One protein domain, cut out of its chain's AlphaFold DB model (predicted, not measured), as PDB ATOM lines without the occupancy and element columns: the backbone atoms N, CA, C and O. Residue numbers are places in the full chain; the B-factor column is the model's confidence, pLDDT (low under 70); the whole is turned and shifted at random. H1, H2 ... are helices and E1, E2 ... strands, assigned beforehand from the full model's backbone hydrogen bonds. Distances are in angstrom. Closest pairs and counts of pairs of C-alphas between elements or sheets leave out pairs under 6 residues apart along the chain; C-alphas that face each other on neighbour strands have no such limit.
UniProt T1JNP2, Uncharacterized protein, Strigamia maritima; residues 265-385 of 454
ATOM      1  N   GLN A 265      35.546 -36.048   0.018       76.06
ATOM      2  CA  GLN A 265      35.013 -37.117  -0.840       76.06
ATOM      3  C   GLN A 265      33.834 -37.889  -0.228       76.06
ATOM      4  O   GLN A 265      32.997 -38.408  -0.956       76.06
ATOM      5  N   MET A 266      33.755 -37.997   1.100       74.88
ATOM      6  CA  MET A 266      32.620 -38.632   1.777       74.88
ATOM      7  C   MET A 266      31.435 -37.677   1.917       74.88
ATOM      8  O   MET A 266      30.286 -38.113   1.919       74.88
ATOM      9  N   ARG A 267      31.692 -36.369   2.015       76.38
ATOM     10  CA  ARG A 267      30.621 -35.365   2.044       76.38
ATOM     11  C   ARG A 267      30.000 -35.131   0.680       76.38
ATOM     12  O   ARG A 267      28.891 -34.603   0.636       76.38
ATOM     13  N   THR A 268      30.670 -35.494  -0.410       82.00
ATOM     14  CA  THR A 268      30.108 -35.348  -1.751       82.00
ATOM     15  C   THR A 268      29.052 -36.408  -2.031       82.00
ATOM     16  O   THR A 268      29.274 -37.612  -1.908       82.00
ATOM     17  N   VAL A 269      27.877 -35.945  -2.448       81.19
ATOM     18  CA  VAL A 269      26.769 -36.795  -2.897       81.19
ATOM     19  C   VAL A 269      26.962 -37.177  -4.361       81.19
ATOM     20  O   VAL A 269      26.767 -38.333  -4.730       81.19
ATOM     21  N   TYR A 270      27.348 -36.204  -5.190       80.69
ATOM     22  CA  TYR A 270      27.674 -36.411  -6.595       80.69
ATOM     23  C   TYR A 270      28.662 -35.354  -7.092       80.69
ATOM     24  O   TYR A 270      28.790 -34.270  -6.516       80.69
ATOM     25  N   THR A 271      29.361 -35.686  -8.170       83.31
ATOM     26  CA  THR A 271      30.179 -34.753  -8.940       83.31
ATOM     27  C   THR A 271      29.509 -34.501 -10.285       83.31
ATOM     28  O   THR A 271      29.020 -35.427 -10.934       83.31
ATOM     29  N   ASP A 272      29.422 -33.237 -10.685       82.19
ATOM     30  CA  ASP A 272      28.907 -32.878 -12.006       82.19
ATOM     31  C   ASP A 272      29.984 -33.090 -13.086       82.19
ATOM     32  O   ASP A 272      31.177 -33.182 -12.787       82.19
ATOM     33  N   ALA A 273      29.584 -33.131 -14.360       81.19
ATOM     34  CA  ALA A 273      30.488 -33.317 -15.503       81.19
ATOM     35  C   ALA A 273      31.581 -32.233 -15.599       81.19
ATOM     36  O   ALA A 273      32.609 -32.423 -16.244       81.19
ATOM     37  N   THR A 274      31.355 -31.098 -14.939       83.94
ATOM     38  CA  THR A 274      32.273 -29.963 -14.802       83.94
ATOM     39  C   THR A 274      33.352 -30.163 -13.730       83.94
ATOM     40  O   THR A 274      34.250 -29.334 -13.611       83.94
ATOM     41  N   GLY A 275      33.287 -31.246 -12.948       79.25
ATOM     42  CA  GLY A 275      34.192 -31.510 -11.827       79.25
ATOM     43  C   GLY A 275      33.792 -30.813 -10.523       79.25
ATOM     44  O   GLY A 275      34.515 -30.919  -9.535       79.25
ATOM     45  N   HIS A 276      32.647 -30.121 -10.487       82.38
ATOM     46  CA  HIS A 276      32.123 -29.534  -9.256       82.38
ATOM     47  C   HIS A 276      31.542 -30.607  -8.327       82.38
ATOM     48  O   HIS A 276      30.708 -31.425  -8.721       82.38
ATOM     49  N   CYS A 277      32.000 -30.576  -7.079       82.19
ATOM     50  CA  CYS A 277      31.610 -31.468  -5.998       82.19
ATOM     51  C   CYS A 277      30.407 -30.894  -5.240       82.19
ATOM     52  O   CYS A 277      30.531 -29.835  -4.632       82.19
ATOM     53  N   PHE A 278      29.274 -31.599  -5.235       82.12
ATOM     54  CA  PHE A 278      28.094 -31.205  -4.459       82.12
ATOM     55  C   PHE A 278      28.025 -31.999  -3.161       82.12
ATOM     56  O   PHE A 278      28.002 -33.234  -3.190       82.12
ATOM     57  N   THR A 279      27.988 -31.306  -2.023       85.06
ATOM     58  CA  THR A 279      27.952 -31.948  -0.705       85.06
ATOM     59  C   THR A 279      26.530 -32.236  -0.225       85.06
ATOM     60  O   THR A 279      25.563 -31.710  -0.773       85.06
ATOM     61  N   TYR A 280      26.371 -33.057   0.821       80.50
ATOM     62  CA  TYR A 280      25.059 -33.285   1.451       80.50
ATOM     63  C   TYR A 280      24.379 -31.967   1.862       80.50
ATOM     64  O   TYR A 280      23.172 -31.829   1.667       80.50
ATOM     65  N   SER A 281      25.142 -30.988   2.354       80.69
ATOM     66  CA  SER A 281      24.610 -29.675   2.737       80.69
ATOM     67  C   SER A 281      24.068 -28.878   1.544       80.69
ATOM     68  O   SER A 281      23.074 -28.170   1.683       80.69
ATOM     69  N   ASP A 282      24.677 -29.027   0.364       81.00
ATOM     70  CA  ASP A 282      24.252 -28.329  -0.859       81.00
ATOM     71  C   ASP A 282      23.039 -29.003  -1.510       81.00
ATOM     72  O   ASP A 282      22.226 -28.362  -2.174       81.00
ATOM     73  N   VAL A 283      22.933 -30.323  -1.348       82.81
ATOM     74  CA  VAL A 283      21.906 -31.137  -1.999       82.81
ATOM     75  C   VAL A 283      20.609 -31.185  -1.198       82.81
ATOM     76  O   VAL A 283      19.535 -31.128  -1.798       82.81
ATOM     77  N   TYR A 284      20.683 -31.293   0.130       84.25
ATOM     78  CA  TYR A 284      19.521 -31.457   1.013       84.25
ATOM     79  C   TYR A 284      19.151 -30.146   1.714       84.25
ATOM     80  O   TYR A 284      19.253 -30.004   2.938       84.25
ATOM     81  N   THR A 285      18.709 -29.187   0.907       83.12
ATOM     82  CA  THR A 285      18.077 -27.946   1.358       83.12
ATOM     83  C   THR A 285      16.599 -28.179   1.691       83.12
ATOM     84  O   THR A 285      16.032 -29.229   1.379       83.12
ATOM     85  N   ARG A 286      15.936 -27.188   2.304       79.69
ATOM     86  CA  ARG A 286      14.495 -27.250   2.619       79.69
ATOM     87  C   ARG A 286      13.663 -27.663   1.398       79.69
ATOM     88  O   ARG A 286      12.841 -28.563   1.496       79.69
ATOM     89  N   GLU A 287      13.882 -27.025   0.254       79.69
ATOM     90  CA  GLU A 287      13.095 -27.258  -0.965       79.69
ATOM     91  C   GLU A 287      13.272 -28.679  -1.505       79.69
ATOM     92  O   GLU A 287      12.293 -29.337  -1.852       79.69
ATOM     93  N   SER A 288      14.509 -29.185  -1.527       83.19
ATOM     94  CA  SER A 288      14.768 -30.535  -2.024       83.19
ATOM     95  C   SER A 288      14.253 -31.612  -1.072       83.19
ATOM     96  O   SER A 288      13.795 -32.650  -1.542       83.19
ATOM     97  N   LEU A 289      14.255 -31.368   0.242       83.69
ATOM     98  CA  LEU A 289      13.687 -32.286   1.232       83.69
ATOM     99  C   LEU A 289      12.161 -32.415   1.125       83.69
ATOM    100  O   LEU A 289      11.637 -33.489   1.406       83.69
ATOM    101  N   TYR A 290      11.453 -31.364   0.697       82.81
ATOM    102  CA  TYR A 290      10.003 -31.421   0.453       82.81
ATOM    103  C   TYR A 290       9.651 -32.235  -0.794       82.81
ATOM    104  O   TYR A 290       8.629 -32.908  -0.808       82.81
ATOM    105  N   ALA A 291      10.519 -32.233  -1.808       84.19
ATOM    106  CA  ALA A 291      10.349 -33.060  -3.004       84.19
ATOM    107  C   ALA A 291      10.636 -34.556  -2.765       84.19
ATOM    108  O   ALA A 291      10.348 -35.398  -3.615       84.19
ATOM    109  N   LEU A 292      11.249 -34.902  -1.631       86.94
ATOM    110  CA  LEU A 292      11.567 -36.275  -1.248       86.94
ATOM    111  C   LEU A 292      10.470 -36.864  -0.349       86.94
ATOM    112  O   LEU A 292       9.671 -36.119   0.218       86.94
ATOM    113  N   PRO A 293      10.425 -38.198  -0.177       89.00
ATOM    114  CA  PRO A 293       9.528 -38.825   0.786       89.00
ATOM    115  C   PRO A 293       9.688 -38.220   2.181       89.00
ATOM    116  O   PRO A 293      10.808 -37.931   2.617       89.00
ATOM    117  N   SER A 294       8.582 -38.092   2.911       86.50
ATOM    118  CA  SER A 294       8.530 -37.410   4.214       86.50
ATOM    119  C   SER A 294       9.487 -38.004   5.263       86.50
ATOM    120  O   SER A 294       9.940 -37.303   6.172       86.50
ATOM    121  N   LEU A 295       9.897 -39.267   5.085       89.38
ATOM    122  CA  LEU A 295      10.930 -39.934   5.881       89.38
ATOM    123  C   LEU A 295      12.303 -39.236   5.812       89.38
ATOM    124  O   LEU A 295      12.983 -39.148   6.833       89.38
ATOM    125  N   PHE A 296      12.709 -38.700   4.654       89.12
ATOM    126  CA  PHE A 296      13.966 -37.945   4.525       89.12
ATOM    127  C   PHE A 296      13.939 -36.681   5.384       89.12
ATOM    128  O   PHE A 296      14.904 -36.390   6.093       89.12
ATOM    129  N   LEU A 297      12.813 -35.964   5.368       87.50
ATOM    130  CA  LEU A 297      12.617 -34.768   6.177       87.50
ATOM    131  C   LEU A 297      12.589 -35.100   7.677       87.50
ATOM    132  O   LEU A 297      13.220 -34.404   8.465       87.50
ATOM    133  N   ALA A 298      11.937 -36.196   8.081       87.50
ATOM    134  CA  ALA A 298      11.881 -36.614   9.485       87.50
ATOM    135  C   ALA A 298      13.274 -36.919  10.058       87.50
ATOM    136  O   ALA A 298      13.597 -36.512  11.180       87.50
ATOM    137  N   VAL A 299      14.117 -37.578   9.257       87.69
ATOM    138  CA  VAL A 299      15.525 -37.825   9.582       87.69
ATOM    139  C   VAL A 299      16.315 -36.519   9.618       87.69
ATOM    140  O   VAL A 299      17.072 -36.300  10.563       87.69
ATOM    141  N   ALA A 300      16.107 -35.625   8.645       86.06
ATOM    142  CA  ALA A 300      16.773 -34.326   8.608       86.06
ATOM    143  C   ALA A 300      16.454 -33.474   9.854       86.06
ATOM    144  O   ALA A 300      17.354 -32.879  10.446       86.06
ATOM    145  N   CYS A 301      15.196 -33.496  10.304       83.38
ATOM    146  CA  CYS A 301      14.702 -32.842  11.520       83.38
ATOM    147  C   CYS A 301      15.111 -33.545  12.829       83.38
ATOM    148  O   CYS A 301      14.814 -33.029  13.916       83.38
ATOM    149  N   ARG A 302      15.762 -34.716  12.741       83.81
ATOM    150  CA  ARG A 302      16.204 -35.546  13.876       83.81
ATOM    151  C   ARG A 302      15.051 -35.924  14.813       83.81
ATOM    152  O   ARG A 302      15.202 -35.919  16.034       83.81
ATOM    153  N   CYS A 303      13.874 -36.193  14.247       84.81
ATOM    154  CA  CYS A 303      12.672 -36.518  15.006       84.81
ATOM    155  C   CYS A 303      12.427 -38.033  15.001       84.81
ATOM    156  O   CYS A 303      11.743 -38.561  14.126       84.81
ATOM    157  N   SER A 304      12.983 -38.731  15.991       83.12
ATOM    158  CA  SER A 304      12.882 -40.193  16.120       83.12
ATOM    159  C   SER A 304      11.444 -40.696  16.223       83.12
ATOM    160  O   SER A 304      11.088 -41.687  15.592       83.12
ATOM    161  N   GLU A 305      10.600 -39.986  16.970       85.69
ATOM    162  CA  GLU A 305       9.177 -40.305  17.128       85.69
ATOM    163  C   GLU A 305       8.439 -40.248  15.785       85.69
ATOM    164  O   GLU A 305       7.652 -41.137  15.469       85.69
ATOM    165  N   MET A 306       8.740 -39.245  14.954       86.88
ATOM    166  CA  MET A 306       8.141 -39.116  13.627       86.88
ATOM    167  C   MET A 306       8.656 -40.189  12.662       86.88
ATOM    168  O   MET A 306       7.873 -40.757  11.907       86.88
ATOM    169  N   VAL A 307       9.949 -40.524  12.727       87.12
ATOM    170  CA  VAL A 307      10.527 -41.645  11.967       87.12
ATOM    171  C   VAL A 307       9.816 -42.956  12.320       87.12
ATOM    172  O   VAL A 307       9.417 -43.686  11.419       87.12
ATOM    173  N   GLN A 308       9.589 -43.232  13.608       85.19
ATOM    174  CA  GLN A 308       8.849 -44.420  14.047       85.19
ATOM    175  C   GLN A 308       7.411 -44.434  13.525       85.19
ATOM    176  O   GLN A 308       6.961 -45.459  13.020       85.19
ATOM    177  N   ILE A 309       6.694 -43.309  13.614       85.00
ATOM    178  CA  ILE A 309       5.325 -43.206  13.094       85.00
ATOM    179  C   ILE A 309       5.310 -43.488  11.589       85.00
ATOM    180  O   ILE A 309       4.541 -44.330  11.144       85.00
ATOM    181  N   LEU A 310       6.179 -42.851  10.804       86.25
ATOM    182  CA  LEU A 310       6.210 -43.053   9.356       86.25
ATOM    183  C   LEU A 310       6.503 -44.515   8.989       86.25
ATOM    184  O   LEU A 310       5.789 -45.092   8.171       86.25
ATOM    185  N   LEU A 311       7.503 -45.132   9.625       85.38
ATOM    186  CA  LEU A 311       7.864 -46.534   9.381       85.38
ATOM    187  C   LEU A 311       6.728 -47.495   9.754       85.38
ATOM    188  O   LEU A 311       6.385 -48.370   8.961       85.38
ATOM    189  N   ASN A 312       6.069 -47.276  10.895       82.19
ATOM    190  CA  ASN A 312       4.924 -48.085  11.329       82.19
ATOM    191  C   ASN A 312       3.729 -48.001  10.366       82.19
ATOM    192  O   ASN A 312       2.920 -48.921  10.307       82.19
ATOM    193  N   TYR A 313       3.605 -46.904   9.619       77.44
ATOM    194  CA  TYR A 313       2.549 -46.694   8.627       77.44
ATOM    195  C   TYR A 313       2.985 -47.067   7.198       77.44
ATOM    196  O   TYR A 313       2.303 -46.719   6.236       77.44
ATOM    197  N   GLY A 314       4.073 -47.831   7.049       78.38
ATOM    198  CA  GLY A 314       4.498 -48.399   5.768       78.38
ATOM    199  C   GLY A 314       5.470 -47.524   4.975       78.38
ATOM    200  O   GLY A 314       5.654 -47.750   3.774       78.38
ATOM    201  N   ALA A 315       6.112 -46.537   5.610       85.62
ATOM    202  CA  ALA A 315       7.230 -45.844   4.979       85.62
ATOM    203  C   ALA A 315       8.374 -46.831   4.718       85.62
ATOM    204  O   ALA A 315       8.810 -47.573   5.599       85.62
ATOM    205  N   ASN A 316       8.890 -46.833   3.497       84.44
ATOM    206  CA  ASN A 316       9.960 -47.730   3.108       84.44
ATOM    207  C   ASN A 316      11.314 -47.177   3.602       84.44
ATOM    208  O   ASN A 316      11.826 -46.165   3.125       84.44
ATOM    209  N   ALA A 317      11.938 -47.874   4.553       86.06
ATOM    210  CA  ALA A 317      13.242 -47.493   5.108       86.06
ATOM    211  C   ALA A 317      14.386 -47.506   4.068       86.06
ATOM    212  O   ALA A 317      15.449 -46.923   4.287       86.06
ATOM    213  N   ASN A 318      14.169 -48.174   2.929       86.06
ATOM    214  CA  ASN A 318      15.134 -48.367   1.848       86.06
ATOM    215  C   ASN A 318      14.888 -47.473   0.629       86.06
ATOM    216  O   ASN A 318      15.477 -47.735  -0.423       86.06
ATOM    217  N   ILE A 319      14.020 -46.459   0.727       86.44
ATOM    218  CA  ILE A 319      13.787 -45.551  -0.403       86.44
ATOM    219  C   ILE A 319      15.100 -44.875  -0.778       86.44
ATOM    220  O   ILE A 319      15.863 -44.446   0.085       86.44
ATOM    221  N   GLN A 320      15.353 -44.800  -2.076       88.31
ATOM    222  CA  GLN A 320      16.493 -44.098  -2.631       88.31
ATOM    223  C   GLN A 320      16.012 -42.834  -3.317       88.31
ATOM    224  O   GLN A 320      15.013 -42.850  -4.038       88.31
ATOM    225  N   ASP A 321      16.736 -41.746  -3.104       87.12
ATOM    226  CA  ASP A 321      16.540 -40.542  -3.888       87.12
ATOM    227  C   ASP A 321      17.185 -40.661  -5.280       87.12
ATOM    228  O   ASP A 321      17.805 -41.666  -5.649       87.12
ATOM    229  N   LYS A 322      17.097 -39.584  -6.065       86.25
ATOM    230  CA  LYS A 322      17.719 -39.491  -7.395       86.25
ATOM    231  C   LYS A 322      19.242 -39.663  -7.393       86.25
ATOM    232  O   LYS A 322      19.823 -39.798  -8.471       86.25
ATOM    233  N   TYR A 323      19.902 -39.635  -6.238       85.50
ATOM    234  CA  TYR A 323      21.340 -39.836  -6.080       85.50
ATOM    235  C   TYR A 323      21.692 -41.204  -5.477       85.50
ATOM    236  O   TYR A 323      22.865 -41.476  -5.219       85.50
ATOM    237  N   GLY A 324      20.708 -42.090  -5.293       84.81
ATOM    238  CA  GLY A 324      20.909 -43.395  -4.663       84.81
ATOM    239  C   GLY A 324      21.124 -43.310  -3.149       84.81
ATOM    240  O   GLY A 324      21.465 -44.312  -2.520       84.81
ATOM    241  N   CYS A 325      20.947 -42.132  -2.551       87.88
ATOM    242  CA  CYS A 325      21.038 -41.948  -1.115       87.88
ATOM    243  C   CYS A 325      19.748 -42.428  -0.456       87.88
ATOM    244  O   CYS A 325      18.644 -42.163  -0.926       87.88
ATOM    245  N   THR A 326      19.901 -43.115   0.668       89.31
ATOM    246  CA  THR A 326      18.800 -43.590   1.517       89.31
ATOM    247  C   THR A 326      18.625 -42.678   2.730       89.31
ATOM    248  O   THR A 326      19.569 -41.958   3.078       89.31
ATOM    249  N   PRO A 327      17.493 -42.745   3.456       88.69
ATOM    250  CA  PRO A 327      17.329 -42.026   4.720       88.69
ATOM    251  C   PRO A 327      18.481 -42.287   5.702       88.69
ATOM    252  O   PRO A 327      18.912 -41.390   6.420       88.69
ATOM    253  N   LEU A 328      19.052 -43.497   5.676       84.94
ATOM    254  CA  LEU A 328      20.200 -43.859   6.503       84.94
ATOM    255  C   LEU A 328      21.492 -43.113   6.117       84.94
ATOM    256  O   LEU A 328      22.281 -42.789   7.001       84.94
ATOM    257  N   HIS A 329      21.706 -42.794   4.833       84.69
ATOM    258  CA  HIS A 329      22.834 -41.949   4.412       84.69
ATOM    259  C   HIS A 329      22.718 -40.544   5.009       84.69
ATOM    260  O   HIS A 329      23.689 -40.018   5.552       84.69
ATOM    261  N   VAL A 330      21.515 -39.961   4.954       85.88
ATOM    262  CA  VAL A 330      21.244 -38.635   5.524       85.88
ATOM    263  C   VAL A 330      21.437 -38.650   7.040       85.88
ATOM    264  O   VAL A 330      22.105 -37.768   7.571       85.88
ATOM    265  N   ALA A 331      20.939 -39.683   7.729       82.69
ATOM    266  CA  ALA A 331      21.127 -39.851   9.171       82.69
ATOM    267  C   ALA A 331      22.613 -39.943   9.570       82.69
ATOM    268  O   ALA A 331      23.014 -39.367  10.581       82.69
ATOM    269  N   ALA A 332      23.421 -40.658   8.779       78.62
ATOM    270  CA  ALA A 332      24.844 -40.876   9.040       78.62
ATOM    271  C   ALA A 332      25.710 -39.634   8.773       78.62
ATOM    272  O   ALA A 332      26.739 -39.450   9.419       78.62
ATOM    273  N   CYS A 333      25.302 -38.775   7.835       78.56
ATOM    274  CA  CYS A 333      26.072 -37.593   7.453       78.56
ATOM    275  C   CYS A 333      25.909 -36.411   8.427       78.56
ATOM    276  O   CYS A 333      26.739 -35.506   8.416       78.56
ATOM    277  N   GLN A 334      24.870 -36.392   9.268       76.69
ATOM    278  CA  GLN A 334      24.580 -35.237  10.122       76.69
ATOM    279  C   GLN A 334      25.637 -34.969  11.199       76.69
ATOM    280  O   GLN A 334      26.062 -35.890  11.895       76.69
ATOM    281  N   GLU A 335      25.972 -33.687  11.401       69.38
ATOM    282  CA  GLU A 335      26.914 -33.200  12.423       69.38
ATOM    283  C   GLU A 335      26.643 -33.810  13.805       69.38
ATOM    284  O   GLU A 335      27.535 -34.336  14.468       69.38
ATOM    285  N   LYS A 336      25.370 -33.810  14.208       67.94
ATOM    286  CA  LYS A 336      24.897 -34.468  15.423       67.94
ATOM    287  C   LYS A 336      24.116 -35.719  15.044       67.94
ATOM    288  O   LYS A 336      22.892 -35.676  14.901       67.94
ATOM    289  N   MET A 337      24.810 -36.843  14.913       66.00
ATOM    290  CA  MET A 337      24.175 -38.128  14.621       66.00
ATOM    291  C   MET A 337      23.061 -38.425  15.641       66.00
ATOM    292  O   MET A 337      23.276 -38.365  16.852       66.00
ATOM    293  N   CYS A 338      21.846 -38.696  15.160       69.50
ATOM    294  CA  CYS A 338      20.712 -39.065  16.007       69.50
ATOM    295  C   CYS A 338      20.526 -40.581  15.955       69.50
ATOM    296  O   CYS A 338      19.915 -41.114  15.026       69.50
ATOM    297  N   TRP A 339      21.061 -41.276  16.958       70.31
ATOM    298  CA  TRP A 339      20.894 -42.725  17.073       70.31
ATOM    299  C   TRP A 339      19.443 -43.137  17.178       70.31
ATOM    300  O   TRP A 339      19.051 -44.172  16.657       70.31
ATOM    301  N   GLU A 340      18.642 -42.298  17.812       73.25
ATOM    302  CA  GLU A 340      17.218 -42.501  17.975       73.25
ATOM    303  C   GLU A 340      16.479 -42.478  16.629       73.25
ATOM    304  O   GLU A 340      15.378 -43.006  16.556       73.25
ATOM    305  N   CYS A 341      17.062 -41.918  15.559       78.81
ATOM    306  CA  CYS A 341      16.543 -42.039  14.189       78.81
ATOM    307  C   CYS A 341      17.140 -43.243  13.441       78.81
ATOM    308  O   CYS A 341      16.443 -43.892  12.665       78.81
ATOM    309  N   VAL A 342      18.418 -43.560  13.674       78.38
ATOM    310  CA  VAL A 342      19.110 -44.694  13.034       78.38
ATOM    311  C   VAL A 342      18.542 -46.035  13.497       78.38
ATOM    312  O   VAL A 342      18.319 -46.916  12.673       78.38
ATOM    313  N   LEU A 343      18.274 -46.172  14.797       77.06
ATOM    314  CA  LEU A 343      17.734 -47.382  15.415       77.06
ATOM    315  C   LEU A 343      16.415 -47.827  14.753       77.06
ATOM    316  O   LEU A 343      16.410 -48.911  14.172       77.06
ATOM    317  N   PRO A 344      15.347 -47.001  14.713       77.94
ATOM    318  CA  PRO A 344      14.103 -47.364  14.035       77.94
ATOM    319  C   PRO A 344      14.275 -47.716  12.558       77.94
ATOM    320  O   PRO A 344      13.616 -48.632  12.073       77.94
ATOM    321  N   LEU A 345      15.148 -47.013  11.826       81.25
ATOM    322  CA  LEU A 345      15.397 -47.305  10.412       81.25
ATOM    323  C   LEU A 345      15.977 -48.713  10.235       81.25
ATOM    324  O   LEU A 345      15.526 -49.461   9.370       81.25
ATOM    325  N   VAL A 346      16.958 -49.083  11.061       77.81
ATOM    326  CA  VAL A 346      17.595 -50.406  11.014       77.81
ATOM    327  C   VAL A 346      16.642 -51.499  11.500       77.81
ATOM    328  O   VAL A 346      16.546 -52.535  10.846       77.81
ATOM    329  N   GLU A 347      15.887 -51.258  12.576       76.06
ATOM    330  CA  GLU A 347      14.838 -52.168  13.069       76.06
ATOM    331  C   GLU A 347      13.793 -52.477  11.984       76.06
ATOM    332  O   GLU A 347      13.351 -53.614  11.855       76.06
ATOM    333  N   ASN A 348      13.462 -51.490  11.143       76.38
ATOM    334  CA  ASN A 348      12.549 -51.642  10.005       76.38
ATOM    335  C   ASN A 348      13.252 -52.097   8.706       76.38
ATOM    336  O   ASN A 348      12.723 -51.932   7.606       76.38
ATOM    337  N   GLY A 349      14.446 -52.688   8.811       76.06
ATOM    338  CA  GLY A 349      15.122 -53.353   7.696       76.06
ATOM    339  C   GLY A 349      15.863 -52.424   6.730       76.06
ATOM    340  O   GLY A 349      16.014 -52.770   5.552       76.06
ATOM    341  N   ALA A 350      16.335 -51.255   7.181       82.88
ATOM    342  CA  ALA A 350      17.208 -50.404   6.369       82.88
ATOM    343  C   ALA A 350      18.512 -51.129   5.981       82.88
ATOM    344  O   ALA A 350      19.282 -51.605   6.818       82.88
ATOM    345  N   LYS A 351      18.796 -51.170   4.680       76.50
ATOM    346  CA  LYS A 351      19.968 -51.796   4.068       76.50
ATOM    347  C   LYS A 351      21.189 -50.906   4.252       76.50
ATOM    348  O   LYS A 351      21.394 -49.936   3.518       76.50
ATOM    349  N   ILE A 352      22.049 -51.312   5.178       77.50
ATOM    350  CA  ILE A 352      23.322 -50.650   5.496       77.50
ATOM    351  C   ILE A 352      24.365 -50.737   4.370       77.50
ATOM    352  O   ILE A 352      25.282 -49.928   4.318       77.50
ATOM    353  N   SER A 353      24.222 -51.703   3.459       77.31
ATOM    354  CA  SER A 353      25.155 -51.945   2.352       77.31
ATOM    355  C   SER A 353      24.792 -51.190   1.070       77.31
ATOM    356  O   SER A 353      25.421 -51.397   0.031       77.31
ATOM    357  N   THR A 354      23.738 -50.373   1.110       77.88
ATOM    358  CA  THR A 354      23.281 -49.612  -0.054       77.88
ATOM    359  C   THR A 354      24.334 -48.585  -0.432       77.88
ATOM    360  O   THR A 354      24.835 -47.890   0.441       77.88
ATOM    361  N   ARG A 355      24.673 -48.484  -1.716       81.81
ATOM    362  CA  ARG A 355      25.639 -47.501  -2.211       81.81
ATOM    363  C   ARG A 355      24.907 -46.347  -2.877       81.81
ATOM    364  O   ARG A 355      24.023 -46.598  -3.695       81.81
ATOM    365  N   ASN A 356      25.308 -45.121  -2.563       84.12
ATOM    366  CA  ASN A 356      24.905 -43.952  -3.339       84.12
ATOM    367  C   ASN A 356      25.650 -43.895  -4.690       84.12
ATOM    368  O   ASN A 356      26.494 -44.744  -4.989       84.12
ATOM    369  N   LYS A 357      25.358 -42.887  -5.523       83.00
ATOM    370  CA  LYS A 357      25.998 -42.701  -6.841       83.00
ATOM    371  C   LYS A 357      27.521 -42.561  -6.791       83.00
ATOM    372  O   LYS A 357      28.186 -42.981  -7.733       83.00
ATOM    373  N   ASN A 358      28.066 -42.045  -5.693       79.75
ATOM    374  CA  ASN A 358      29.509 -41.966  -5.463       79.75
ATOM    375  C   ASN A 358      30.109 -43.281  -4.929       79.75
ATOM    376  O   ASN A 358      31.294 -43.344  -4.616       79.75
ATOM    377  N   GLY A 359      29.310 -44.346  -4.812       80.00
ATOM    378  CA  GLY A 359      29.748 -45.646  -4.310       80.00
ATOM    379  C   GLY A 359      29.932 -45.700  -2.793       80.00
ATOM    380  O   GLY A 359      30.398 -46.726  -2.291       80.00
ATOM    381  N   VAL A 360      29.558 -44.633  -2.080       81.12
ATOM    382  CA  VAL A 360      29.658 -44.515  -0.626       81.12
ATOM    383  C   VAL A 360      28.479 -45.236   0.015       81.12
ATOM    384  O   VAL A 360      27.340 -45.111  -0.427       81.12
ATOM    385  N   THR A 361      28.761 -46.009   1.058       80.69
ATOM    386  CA  THR A 361      27.753 -46.679   1.892       80.69
ATOM    387  C   THR A 361      27.453 -45.857   3.148       80.69
ATOM    388  O   THR A 361      28.349 -45.167   3.643       80.69
ATOM    389  N   PRO A 362      26.251 -45.971   3.749       77.06
ATOM    390  CA  PRO A 362      25.951 -45.335   5.029       77.06
ATOM    391  C   PRO A 362      26.977 -45.702   6.101       77.06
ATOM    392  O   PRO A 362      27.394 -44.847   6.871       77.06
ATOM    393  N   THR A 363      27.447 -46.953   6.103       72.69
ATOM    394  CA  THR A 363      28.484 -47.438   7.021       72.69
ATOM    395  C   THR A 363      29.818 -46.717   6.858       72.69
ATOM    396  O   THR A 363      30.493 -46.469   7.847       72.69
ATOM    397  N   GLN A 364      30.195 -46.338   5.633       73.50
ATOM    398  CA  GLN A 364      31.422 -45.574   5.389       73.50
ATOM    399  C   GLN A 364      31.300 -44.114   5.850       73.50
ATOM    400  O   GLN A 364      32.287 -43.555   6.314       73.50
ATOM    401  N   LEU A 365      30.107 -43.508   5.784       70.12
ATOM    402  CA  LEU A 365      29.852 -42.155   6.317       70.12
ATOM    403  C   LEU A 365      29.903 -42.087   7.846       70.12
ATOM    404  O   LEU A 365      30.041 -41.009   8.416       70.12
ATOM    405  N   LEU A 366      29.822 -43.226   8.526       66.00
ATOM    406  CA  LEU A 366      30.082 -43.297   9.963       66.00
ATOM    407  C   LEU A 366      31.591 -43.175  10.279       66.00
ATOM    408  O   LEU A 366      31.950 -42.893  11.424       66.00
ATOM    409  N   GLY A 367      32.457 -43.264   9.256       55.66
ATOM    410  CA  GLY A 367      33.866 -42.862   9.267       55.66
ATOM    411  C   GLY A 367      34.761 -43.744  10.137       55.66
ATOM    412  O   GLY A 367      35.173 -44.823   9.732       55.66
ATOM    413  N   GLU A 368      35.088 -43.246  11.328       48.84
ATOM    414  CA  GLU A 368      36.058 -43.818  12.271       48.84
ATOM    415  C   GLU A 368      35.585 -43.689  13.725       48.84
ATOM    416  O   GLU A 368      36.329 -43.390  14.651       48.84
ATOM    417  N   LEU A 369      34.309 -43.956  13.958       46.72
ATOM    418  CA  LEU A 369      33.802 -44.259  15.294       46.72
ATOM    419  C   LEU A 369      33.785 -45.782  15.555       46.72
ATOM    420  O   LEU A 369      33.110 -46.261  16.472       46.72
ATOM    421  N   SER A 370      34.560 -46.532  14.756       49.12
ATOM    422  CA  SER A 370      34.536 -47.994  14.661       49.12
ATOM    423  C   SER A 370      34.590 -48.663  16.031       49.12
ATOM    424  O   SER A 370      33.721 -49.453  16.332       49.12
ATOM    425  N   LYS A 371      35.450 -48.261  16.969       47.50
ATOM    426  CA  LYS A 371      35.564 -48.998  18.247       47.50
ATOM    427  C   LYS A 371      34.394 -48.830  19.228       47.50
ATOM    428  O   LYS A 371      34.088 -49.765  19.961       47.50
ATOM    429  N   ALA A 372      33.745 -47.664  19.275       43.12
ATOM    430  CA  ALA A 372      32.647 -47.401  20.218       43.12
ATOM    431  C   ALA A 372      31.272 -47.680  19.595       43.12
ATOM    432  O   ALA A 372      30.350 -48.130  20.275       43.12
ATOM    433  N   GLN A 373      31.140 -47.454  18.287       47.00
ATOM    434  CA  GLN A 373      29.915 -47.723  17.549       47.00
ATOM    435  C   GLN A 373      29.856 -49.134  16.969       47.00
ATOM    436  O   GLN A 373      28.744 -49.617  16.818       47.00
ATOM    437  N   GLU A 374      30.968 -49.826  16.674       48.44
ATOM    438  CA  GLU A 374      30.913 -51.271  16.387       48.44
ATOM    439  C   GLU A 374      30.406 -52.008  17.612       48.44
ATOM    440  O   GLU A 374      29.574 -52.878  17.451       48.44
ATOM    441  N   ALA A 375      30.791 -51.624  18.832       50.19
ATOM    442  CA  ALA A 375      30.202 -52.214  20.031       50.19
ATOM    443  C   ALA A 375      28.677 -52.014  20.062       50.19
ATOM    444  O   ALA A 375      27.950 -52.962  20.303       50.19
ATOM    445  N   ILE A 376      28.172 -50.820  19.739       51.59
ATOM    446  CA  ILE A 376      26.729 -50.533  19.766       51.59
ATOM    447  C   ILE A 376      25.996 -51.188  18.588       51.59
ATOM    448  O   ILE A 376      24.973 -51.829  18.790       51.59
ATOM    449  N   MET A 377      26.512 -51.078  17.364       48.44
ATOM    450  CA  MET A 377      25.929 -51.695  16.173       48.44
ATOM    451  C   MET A 377      26.010 -53.221  16.241       48.44
ATOM    452  O   MET A 377      25.002 -53.858  15.985       48.44
ATOM    453  N   VAL A 378      27.138 -53.824  16.631       48.81
ATOM    454  CA  VAL A 378      27.276 -55.285  16.803       48.81
ATOM    455  C   VAL A 378      26.382 -55.800  17.929       48.81
ATOM    456  O   VAL A 378      25.845 -56.890  17.783       48.81
ATOM    457  N   ASP A 379      26.147 -55.036  19.000       47.78
ATOM    458  CA  ASP A 379      25.239 -55.434  20.091       47.78
ATOM    459  C   ASP A 379      23.749 -55.249  19.717       47.78
ATOM    460  O   ASP A 379      22.883 -56.038  20.100       47.78
ATOM    461  N   ILE A 380      23.431 -54.275  18.855       50.19
ATOM    462  CA  ILE A 380      22.120 -54.176  18.183       50.19
ATOM    463  C   ILE A 380      21.944 -55.330  17.174       50.19
ATOM    464  O   ILE A 380      20.882 -55.935  17.096       50.19
ATOM    465  N   PHE A 381      22.986 -55.703  16.426       44.62
ATOM    466  CA  PHE A 381      22.941 -56.809  15.463       44.62
ATOM    467  C   PHE A 381      22.927 -58.193  16.139       44.62
ATOM    468  O   PHE A 381      22.254 -59.091  15.640       44.62
ATOM    469  N   SER A 382      23.594 -58.383  17.284       46.28
ATOM    470  CA  SER A 382      23.592 -59.643  18.052       46.28
ATOM    471  C   SER A 382      22.233 -59.928  18.696       46.28
ATOM    472  O   SER A 382      21.857 -61.087  18.858       46.28
ATOM    473  N   THR A 383      21.473 -58.876  19.009       45.44
ATOM    474  CA  THR A 383      20.102 -58.962  19.530       45.44
ATOM    475  C   THR A 383      19.046 -59.112  18.429       45.44
ATOM    476  O   THR A 383      17.964 -59.632  18.699       45.44
ATOM    477  N   LEU A 384      19.363 -58.734  17.184       44.53
ATOM    478  CA  LEU A 384      18.490 -58.862  16.005       44.53
ATOM    479  C   LEU A 384      18.663 -60.183  15.230       44.53
ATOM    480  O   LEU A 384      17.778 -60.546  14.453       44.53
ATOM    481  N   VAL A 385      19.761 -60.926  15.429       37.03
ATOM    482  CA  VAL A 385      19.889 -62.301  14.909       37.03
ATOM    483  C   VAL A 385      19.169 -63.254  15.875       37.03
ATOM    484  O   VAL A 385      19.586 -63.378  17.026       37.03
TER     485      VAL A 385
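This is residues 265 to 385 of the 454 residues of an uncharacterized protein of Strigamia maritima (UniProt T1JNP2). Two helical hairpins, H3 with H4 and H5 with H6, stand side by side as the core, and short H7 packs on H5 so that H3, H5 and H7 make a row with H5 in the middle. A small strand hairpin, E1 with E2, lies at one end of the longest axis, H8 lies loosely at the other with residues 368 to 376 sticking out, and long unnamed stretches join H4 to H5 and H6 to H7. The printed part has 121 residues, with named elements in the order E1 E2 H1 H2 H3 H4 H5 H6 H7 H8, the two strands antiparallel; the class is mostly helix. It is compact, with a radius of gyration of the C-alphas of 14.1 A, and spans 47 by 33 by 22 A.

E1, residues 268 to 271, and E2, residues 277 to 279, form an antiparallel hairpin at 155 degrees, with N 269 and O 278 within hydrogen-bond range at 2.8 A. H1, residues 280 to 283, is close to but not clearly touching H5, residues 327 to 333; their closest C-alphas, Tyr 280 and Cys 333, are 7.5 A apart. H5 touches H3, residues 294 to 300, at a shallow tilt of 13 degrees, the same way; the closest C-alphas, Phe 296 and Pro 327, are 5.3 A apart. H2, residues 286 to 290, and H3 touch only at the corner, and only just, with 3 pairs of C-alphas within 8 A; the closest are Leu 289 and Leu 297, 5.6 A. H3 and H4, residues 304 to 312, form a helical hairpin at a shallow tilt of 25 degrees, closest at C-alphas 298 and 307, 5.8 A. H5 and H6, residues 339 to 347, form another at 36 degrees, only just steep, closest at C-alphas 331 and 342, 6.5 A. H4 touches H6 at a shallow tilt of 15 degrees, the same way, with C-alphas 304 and 341 closest at 4.5 A. H7, residues 362 to 365, touches H5, with C-alphas 329 and 362 closest at 4.6 A. H8, residues 370 to 384, is near H6 but apart from H5. Every O i to N i+4 pair is within hydrogen-bond range in H2, H3, H4 and H5, against 4 of 5 in H6 and 9 of 11 in H8; H1 and H7 are too short for one.

E1 begins at C-alpha 268 (30.108, -35.348, -1.751), and H5 at C-alpha 327 (17.329, -42.026, 4.720). From first to last C-alpha, H8 measures 19.4 A, H4 12.2 A and H6 11.9 A. H8 ends at C-alpha 384 (18.490, -58.862, 16.005).

The C-alphas farthest apart, Thr 274 and Thr 383, are 46.6 A apart. The printed part has no cut; the links H4 to H5 and H6 to H7 are long. Residues 335 to 338 and 366 to 385 have pLDDT under 70.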